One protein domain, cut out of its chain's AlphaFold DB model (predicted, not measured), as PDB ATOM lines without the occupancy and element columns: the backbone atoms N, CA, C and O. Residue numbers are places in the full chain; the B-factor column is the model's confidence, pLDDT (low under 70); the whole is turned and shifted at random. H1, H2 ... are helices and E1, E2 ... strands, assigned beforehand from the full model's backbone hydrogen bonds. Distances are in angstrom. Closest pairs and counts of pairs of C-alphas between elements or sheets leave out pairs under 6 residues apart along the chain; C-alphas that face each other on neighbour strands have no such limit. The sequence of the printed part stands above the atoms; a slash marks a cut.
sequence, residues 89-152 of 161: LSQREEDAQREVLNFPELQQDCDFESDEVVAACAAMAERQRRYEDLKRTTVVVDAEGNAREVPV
ATOM      1  N   LEU A  89     138.209 119.685 160.643       82.69
ATOM      2  CA  LEU A  89     137.231 120.138 161.626       82.69
ATOM      3  C   LEU A  89     137.666 121.382 162.379       82.69
ATOM      4  O   LEU A  89     136.863 122.299 162.477       82.69
ATOM      5  N   SER A  90     138.917 121.454 162.840       82.69
ATOM      6  CA  SER A  90     139.418 122.684 163.465       82.69
ATOM      7  C   SER A  90     139.291 123.880 162.518       82.69
ATOM      8  O   SER A  90     138.869 124.948 162.933       82.69
ATOM      9  N   GLN A  91     139.567 123.688 161.223       88.19
ATOM     10  CA  GLN A  91     139.361 124.730 160.212       88.19
ATOM     11  C   GLN A  91     137.884 125.103 160.049       88.19
ATOM     12  O   GLN A  91     137.562 126.284 160.026       88.19
ATOM     13  N   ARG A  92     136.975 124.120 159.980       83.69
ATOM     14  CA  ARG A  92     135.528 124.389 159.920       83.69
ATOM     15  C   ARG A  92     135.028 125.134 161.156       83.69
ATOM     16  O   ARG A  92     134.187 126.013 161.015       83.69
ATOM     17  N   GLU A  93     135.524 124.789 162.341       83.06
ATOM     18  CA  GLU A  93     135.195 125.470 163.595       83.06
ATOM     19  C   GLU A  93     135.701 126.918 163.584       83.06
ATOM     20  O   GLU A  93     134.931 127.835 163.862       83.06
ATOM     21  N   GLU A  94     136.956 127.144 163.181       85.56
ATOM     22  CA  GLU A  94     137.534 128.484 163.029       85.56
ATOM     23  C   GLU A  94     136.771 129.332 162.000       85.56
ATOM     24  O   GLU A  94     136.497 130.510 162.245       85.56
ATOM     25  N   ASP A  95     136.406 128.753 160.856       85.12
ATOM     26  CA  ASP A  95     135.653 129.439 159.807       85.12
ATOM     27  C   ASP A  95     134.220 129.758 160.260       85.12
ATOM     28  O   ASP A  95     133.754 130.878 160.056       85.12
ATOM     29  N   ALA A  96     133.552 128.832 160.957       80.31
ATOM     30  CA  ALA A  96     132.241 129.076 161.556       80.31
ATOM     31  C   ALA A  96     132.306 130.170 162.632       80.31
ATOM     32  O   ALA A  96     131.450 131.051 162.672       80.31
ATOM     33  N   GLN A  97     133.346 130.166 163.471       80.38
ATOM     34  CA  GLN A  97     133.564 131.208 164.471       80.38
ATOM     35  C   GLN A  97     133.795 132.575 163.813       80.38
ATOM     36  O   GLN A  97     133.240 133.580 164.259       80.38
ATOM     37  N   ARG A  98     134.590 132.632 162.738       83.88
ATOM     38  CA  ARG A  98     134.792 133.862 161.959       83.88
ATOM     39  C   ARG A  98     133.499 134.358 161.337       83.88
ATOM     40  O   ARG A  98     133.265 135.561 161.353       83.88
ATOM     41  N   GLU A  99     132.677 133.460 160.807       79.00
ATOM     42  CA  GLU A  99     131.378 133.823 160.250       79.00
ATOM     43  C   GLU A  99     130.476 134.404 161.341       79.00
ATOM     44  O   GLU A  99     129.873 135.453 161.129       79.00
ATOM     45  N   VAL A 100     130.406 133.764 162.518       75.69
ATOM     46  CA  VAL A 100     129.640 134.274 163.668       75.69
ATOM     47  C   VAL A 100     130.109 135.672 164.045       75.69
ATOM     48  O   VAL A 100     129.276 136.549 164.201       75.69
ATOM     49  N   LEU A 101     131.420 135.900 164.151       73.75
ATOM     50  CA  LEU A 101     131.981 137.195 164.551       73.75
ATOM     51  C   LEU A 101     131.870 138.279 163.464       73.75
ATOM     52  O   LEU A 101     131.929 139.468 163.782       73.75
ATOM     53  N   ASN A 102     131.745 137.896 162.193       74.00
ATOM     54  CA  ASN A 102     131.597 138.822 161.078       74.00
ATOM     55  C   ASN A 102     130.112 139.154 160.874       74.00
ATOM     56  O   ASN A 102     129.398 138.455 160.159       74.00
ATOM     57  N   PHE A 103     129.655 140.226 161.520       67.56
ATOM     58  CA  PHE A 103     128.277 140.713 161.449       67.56
ATOM     59  C   PHE A 103     128.152 141.864 160.438       67.56
ATOM     60  O   PHE A 103     128.333 143.026 160.819       67.56
ATOM     61  N   PRO A 104     127.833 141.594 159.159       64.00
ATOM     62  CA  PRO A 104     127.547 142.662 158.204       64.00
ATOM     63  C   PRO A 104     126.296 143.458 158.605       64.00
ATOM     64  O   PRO A 104     126.210 144.648 158.313       64.00
ATOM     65  N   GLU A 105     125.356 142.841 159.329       63.09
ATOM     66  CA  GLU A 105     124.105 143.486 159.739       63.09
ATOM     67  C   GLU A 105     124.297 144.560 160.834       63.09
ATOM     68  O   GLU A 105     123.445 145.429 160.985       63.09
ATOM     69  N   LEU A 106     125.422 144.553 161.569       57.28
ATOM     70  CA  LEU A 106     125.763 145.591 162.562       57.28
ATOM     71  C   LEU A 106     126.365 146.862 161.938       57.28
ATOM     72  O   LEU A 106     126.532 147.865 162.627       57.28
ATOM     73  N   GLN A 107     126.741 146.817 160.658       57.38
ATOM     74  CA  GLN A 107     127.326 147.951 159.929       57.38
ATOM     75  C   GLN A 107     126.283 148.759 159.154       57.38
ATOM     76  O   GLN A 107     126.618 149.788 158.568       57.38
ATOM     77  N   GLN A 108     125.042 148.280 159.124       61.34
ATOM     78  CA  GLN A 108     123.943 148.909 158.419       61.34
ATOM     79  C   GLN A 108     123.155 149.773 159.412       61.34
ATOM     80  O   GLN A 108     122.772 149.297 160.480       61.34
ATOM     81  N   ASP A 109     122.952 151.050 159.078       61.34
ATOM     82  CA  ASP A 109     122.120 151.976 159.854       61.34
ATOM     83  C   ASP A 109     120.646 151.553 159.719       61.34
ATOM     84  O   ASP A 109     119.890 152.112 158.927       61.34
ATOM     85  N   CYS A 110     120.257 150.496 160.430       57.50
ATOM     86  CA  CYS A 110     118.895 149.979 160.421       57.50
ATOM     87  C   CYS A 110     118.025 150.780 161.399       57.50
ATOM     88  O   CYS A 110     118.354 150.901 162.583       57.50
ATOM     89  N   ASP A 111     116.877 151.273 160.932       63.12
ATOM     90  CA  ASP A 111     115.857 151.856 161.804       63.12
ATOM     91  C   ASP A 111     115.298 150.759 162.729       63.12
ATOM     92  O   ASP A 111     114.800 149.733 162.262       63.12
ATOM     93  N   PHE A 112     115.386 150.971 164.048       61.34
ATOM     94  CA  PHE A 112     115.154 149.965 165.103       61.34
ATOM     95  C   PHE A 112     113.786 149.249 165.046       61.34
ATOM     96  O   PHE A 112     113.646 148.148 165.573       61.34
ATOM     97  N   GLU A 113     112.781 149.852 164.405       64.56
ATOM     98  CA  GLU A 113     111.409 149.326 164.310       64.56
ATOM     99  C   GLU A 113     111.072 148.712 162.938       64.56
ATOM    100  O   GLU A 113     109.915 148.398 162.664       64.56
ATOM    101  N   SER A 114     112.061 148.552 162.056       68.25
ATOM    102  CA  SER A 114     111.858 148.010 160.708       68.25
ATOM    103  C   SER A 114     111.919 146.475 160.659       68.25
ATOM    104  O   SER A 114     112.604 145.825 161.455       68.25
ATOM    105  N   ASP A 115     111.257 145.884 159.658       76.62
ATOM    106  CA  ASP A 115     111.329 144.444 159.353       76.62
ATOM    107  C   ASP A 115     112.776 143.969 159.068       76.62
ATOM    108  O   ASP A 115     113.092 142.784 159.203       76.62
ATOM    109  N   GLU A 116     113.685 144.889 158.725       73.62
ATOM    110  CA  GLU A 116     115.107 144.627 158.468       73.62
ATOM    111  C   GLU A 116     115.853 144.182 159.736       73.62
ATOM    112  O   GLU A 116     116.684 143.273 159.681       73.62
ATOM    113  N   VAL A 117     115.502 144.737 160.903       73.25
ATOM    114  CA  VAL A 117     116.073 144.331 162.200       73.25
ATOM    115  C   VAL A 117     115.645 142.908 162.558       73.25
ATOM    116  O   VAL A 117     116.444 142.118 163.068       73.25
ATOM    117  N   VAL A 118     114.398 142.543 162.252       80.62
ATOM    118  CA  VAL A 118     113.884 141.183 162.470       80.62
ATOM    119  C   VAL A 118     114.625 140.183 161.579       80.62
ATOM    120  O   VAL A 118     115.021 139.116 162.057       80.62
ATOM    121  N   ALA A 119     114.874 140.540 160.316       82.00
ATOM    122  CA  ALA A 119     115.652 139.721 159.390       82.00
ATOM    123  C   ALA A 119     117.114 139.551 159.847       82.00
ATOM    124  O   ALA A 119     117.624 138.429 159.842       82.00
ATOM    125  N   ALA A 120     117.759 140.625 160.312       78.81
ATOM    126  CA  ALA A 120     119.108 140.576 160.874       78.81
ATOM    127  C   ALA A 120     119.184 139.671 162.115       78.81
ATOM    128  O   ALA A 120     120.063 138.815 162.217       78.81
ATOM    129  N   CYS A 121     118.227 139.790 163.038       79.19
ATOM    130  CA  CYS A 121     118.134 138.927 164.217       79.19
ATOM    131  C   CYS A 121     117.923 137.451 163.853       79.19
ATOM    132  O   CYS A 121     118.548 136.580 164.460       79.19
ATOM    133  N   ALA A 122     117.084 137.158 162.857       86.56
ATOM    134  CA  ALA A 122     116.877 135.797 162.371       86.56
ATOM    135  C   ALA A 122     118.158 135.210 161.750       86.56
ATOM    136  O   ALA A 122     118.514 134.071 162.052       86.56
ATOM    137  N   ALA A 123     118.886 136.000 160.953       84.25
ATOM    138  CA  ALA A 123     120.163 135.597 160.366       84.25
ATOM    139  C   ALA A 123     121.236 135.337 161.438       84.25
ATOM    140  O   ALA A 123     121.920 134.311 161.396       84.25
ATOM    141  N   MET A 124     121.335 136.209 162.450       81.56
ATOM    142  CA  MET A 124     122.227 136.014 163.599       81.56
ATOM    143  C   MET A 124     121.873 134.746 164.389       81.56
ATOM    144  O   MET A 124     122.762 133.966 164.734       81.56
ATOM    145  N   ALA A 125     120.583 134.502 164.641       85.94
ATOM    146  CA  ALA A 125     120.119 133.308 165.344       85.94
ATOM    147  C   ALA A 125     120.416 132.018 164.561       85.94
ATOM    148  O   ALA A 125     120.845 131.024 165.148       85.94
ATOM    149  N   GLU A 126     120.233 132.025 163.237       86.50
ATOM    150  CA  GLU A 126     120.571 130.882 162.386       86.50
ATOM    151  C   GLU A 126     122.081 130.609 162.387       86.50
ATOM    152  O   GLU A 126     122.503 129.456 162.507       86.50
ATOM    153  N   ARG A 127     122.908 131.658 162.323       83.38
ATOM    154  CA  ARG A 127     124.368 131.530 162.362       83.38
ATOM    155  C   ARG A 127     124.864 130.995 163.708       83.38
ATOM    156  O   ARG A 127     125.691 130.083 163.728       83.38
ATOM    157  N   GLN A 128     124.304 131.484 164.816       84.19
ATOM    158  CA  GLN A 128     124.608 130.962 166.151       84.19
ATOM    159  C   GLN A 128     124.218 129.487 166.274       84.19
ATOM    160  O   GLN A 128     124.986 128.689 166.804       84.19
ATOM    161  N   ARG A 129     123.052 129.102 165.742       85.94
ATOM    162  CA  ARG A 129     122.610 127.705 165.739       85.94
ATOM    163  C   ARG A 129     123.583 126.804 164.978       85.94
ATOM    164  O   ARG A 129     123.968 125.767 165.502       85.94
ATOM    165  N   ARG A 130     124.027 127.219 163.785       83.12
ATOM    166  CA  ARG A 130     125.029 126.472 163.001       83.12
ATOM    167  C   ARG A 130     126.334 126.288 163.777       83.12
ATOM    168  O   ARG A 130     126.889 125.197 163.764       83.12
ATOM    169  N   TYR A 131     126.800 127.326 164.470       81.88
ATOM    170  CA  TYR A 131     128.004 127.249 165.300       81.88
ATOM    171  C   TYR A 131     127.855 126.273 166.476       81.88
ATOM    172  O   TYR A 131     128.749 125.461 166.707       81.88
ATOM    173  N   GLU A 132     126.724 126.292 167.186       85.25
ATOM    174  CA  GLU A 132     126.463 125.340 168.275       85.25
ATOM    175  C   GLU A 132     126.356 123.891 167.772       85.25
ATOM    176  O   GLU A 132     126.892 122.980 168.405       85.25
ATOM    177  N   ASP A 133     125.729 123.666 166.611       84.69
ATOM    178  CA  ASP A 133     125.648 122.342 165.980       84.69
ATOM    179  C   ASP A 133     127.051 121.814 165.599       84.69
ATOM    180  O   ASP A 133     127.376 120.643 165.826       84.69
ATOM    181  N   LEU A 134     127.922 122.690 165.080       82.38
ATOM    182  CA  LEU A 134     129.328 122.380 164.795       82.38
ATOM    183  C   LEU A 134     130.118 122.061 166.068       82.38
ATOM    184  O   LEU A 134     130.814 121.050 166.106       82.38
ATOM    185  N   LYS A 135     129.970 122.863 167.126       80.81
ATOM    186  CA  LYS A 135     130.640 122.654 168.420       80.81
ATOM    187  C   LYS A 135     130.220 121.347 169.096       80.81
ATOM    188  O   LYS A 135     130.990 120.743 169.840       80.81
ATOM    189  N   ARG A 136     128.997 120.894 168.822       86.00
ATOM    190  CA  ARG A 136     128.481 119.602 169.275       86.00
ATOM    191  C   ARG A 136     128.999 118.433 168.436       86.00
ATOM    192  O   ARG A 136     128.811 117.289 168.823       86.00
ATOM    193  N   THR A 137     129.654 118.664 167.305       84.69
ATOM    194  CA  THR A 137     130.178 117.587 166.456       84.69
ATOM    195  C   THR A 137     131.601 117.220 166.878       84.69
ATOM    196  O   THR A 137     132.477 118.074 166.954       84.69
ATOM    197  N   THR A 138     131.865 115.936 167.134       82.12
ATOM    198  CA  THR A 138     133.204 115.440 167.508       82.12
ATOM    199  C   THR A 138     133.663 114.316 166.583       82.12
ATOM    200  O   THR A 138     132.849 113.667 165.926       82.12
ATOM    201  N   VAL A 139     134.976 114.073 166.506       80.00
ATOM    202  CA  VAL A 139     135.522 112.911 165.781       80.00
ATOM    203  C   VAL A 139     135.699 111.762 166.734       80.00
ATOM    204  O   VAL A 139     136.468 111.855 167.690       80.00
ATOM    205  N   VAL A 140     135.078 110.644 166.391       82.31
ATOM    206  CA  VAL A 140     135.356 109.366 167.027       82.31
ATOM    207  C   VAL A 140     136.172 108.515 166.063       82.31
ATOM    208  O   VAL A 140     135.894 108.447 164.862       82.31
ATOM    209  N   VAL A 141     137.212 107.883 166.599       78.56
ATOM    210  CA  VAL A 141     138.048 106.925 165.876       78.56
ATOM    211  C   VAL A 141     137.569 105.522 166.248       78.56
ATOM    212  O   VAL A 141     137.548 105.181 167.430       78.56
ATOM    213  N   ASP A 142     137.147 104.728 165.261       80.62
ATOM    214  CA  ASP A 142     136.686 103.352 165.493       80.62
ATOM    215  C   ASP A 142     137.851 102.381 165.791       80.62
ATOM    216  O   ASP A 142     139.028 102.743 165.727       80.62
ATOM    217  N   ALA A 143     137.537 101.127 166.143       74.94
ATOM    218  CA  ALA A 143     138.545 100.100 166.439       74.94
ATOM    219  C   ALA A 143     139.421  99.751 165.219       74.94
ATOM    220  O   ALA A 143     140.568  99.325 165.366       74.94
ATOM    221  N   GLU A 144     138.906  99.976 164.008       75.12
ATOM    222  CA  GLU A 144     139.664  99.874 162.762       75.12
ATOM    223  C   GLU A 144     140.407 101.177 162.430       75.12
ATOM    224  O   GLU A 144     141.040 101.280 161.384       75.12
ATOM    225  N   GLY A 145     140.369 102.169 163.316       69.06
ATOM    226  CA  GLY A 145     140.983 103.477 163.200       69.06
ATOM    227  C   GLY A 145     140.477 104.344 162.042       69.06
ATOM    228  O   GLY A 145     141.211 105.222 161.582       69.06
ATOM    229  N   ASN A 146     139.250 104.149 161.566       76.06
ATOM    230  CA  ASN A 146     138.590 105.122 160.702       76.06
ATOM    231  C   ASN A 146     138.016 106.263 161.553       76.06
ATOM    232  O   ASN A 146     137.441 106.036 162.617       76.06
ATOM    233  N   ALA A 147     138.166 107.495 161.071       76.81
ATOM    234  CA  ALA A 147     137.595 108.680 161.703       76.81
ATOM    235  C   ALA A 147     136.171 108.922 161.180       76.81
ATOM    236  O   ALA A 147     135.960 108.953 159.965       76.81
ATOM    237  N   ARG A 148     135.203 109.110 162.083       81.94
ATOM    238  CA  ARG A 148     133.828 109.509 161.748       81.94
ATOM    239  C   ARG A 148     133.409 110.700 162.599       81.94
ATOM    240  O   ARG A 148     133.733 110.763 163.782       81.94
ATOM    241  N   GLU A 149     132.688 111.628 161.982       80.81
ATOM    242  CA  GLU A 149     132.054 112.750 162.670       80.81
ATOM    243  C   GLU A 149     130.766 112.243 163.329       80.81
ATOM    244  O   GLU A 149     129.927 111.632 162.665       80.81
ATOM    245  N   VAL A 150     130.635 112.447 164.638       82.25
ATOM    246  CA  VAL A 150     129.475 112.023 165.425       82.25
ATOM    247  C   VAL A 150     128.965 113.230 166.222       82.25
ATOM    248  O   VAL A 150     129.767 113.890 166.892       82.25
ATOM    249  N   PRO A 151     127.660 113.549 166.156       79.38
ATOM    250  CA  PRO A 151     127.079 114.553 167.035       79.38
ATOM    251  C   PRO A 151     127.129 114.046 168.481       79.38
ATOM    252  O   PRO A 151     126.726 112.922 168.773       79.38
ATOM    253  N   VAL A 152     127.636 114.873 169.388       75.00
ATOM    254  CA  VAL A 152     127.586 114.640 170.830       75.00
ATOM    255  C   VAL A 152     126.138 114.830 171.259       75.00
ATOM    256  O   VAL A 152     125.647 115.952 171.356       75.00
TER     257      VAL A 152
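Overview. This is residues 89 to 152 of the 161 residues of an uncharacterized protein of Coregonus sp. 'balchen' (UniProt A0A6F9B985). Two helices, H1 and the longer H3, lie side by side and run opposite ways, with the short helix H2 on the link between them. Beyond the far end of H3 a hairpin of two strands, E1 and E2, carries on nearly in line with it as a narrow arm, and H3 and this arm together make the length. The printed part has 64 residues, in the order H1, H2, H3, E1, E2; the sheet E1 - E2 is antiparallel, and the class is mixed, helices and strands. The whole is extended, with a radius of gyration of the C-alphas of 16.7 A, and spans 57 by 17 by 9 A.

Arrangement. H1, residues 89 to 101, touches H3, residues 115 to 135, at a shallow tilt of 21 degrees, opposite ways; their closest C-alphas, of Ala 96 and Tyr 131, are 5.9 A apart. H2, residues 104 to 107, is close to H3 but not clearly touching it, the closest C-alphas being those of Glu 105 and Ala 120, 5.9 A. E1, residues 137 to 141, and E2, residues 147 to 151, form an antiparallel hairpin with 145 degrees between their directions; N 138 and O 150 are 2.9 A apart and N 150 and O 138 2.8 A, within hydrogen-bond range. Both strands are apart from H1 and H2. In H1 and H3 every O i to N i+4 pair is within hydrogen-bond range; H2 is too short for such a pair.

Along the chain. H1 begins at C-alpha 89 (137.231, 120.138, 161.626) and is 18.1 A long; H2 measures 5.6 A. H3 runs 30.5 A from C-alpha 115 (111.329, 144.444, 159.353). E1 is 13.3 A long, and E2, 13.2 A, ends at C-alpha 151 (127.079, 114.553, 167.035).

Size, cuts and confidence. The two C-alphas farthest apart, of Asp 111 and Glu 144, are 57.2 A from each other. The printed part has no cut and no long link. Residues 103 to 114 and residue 145 have pLDDT under 70.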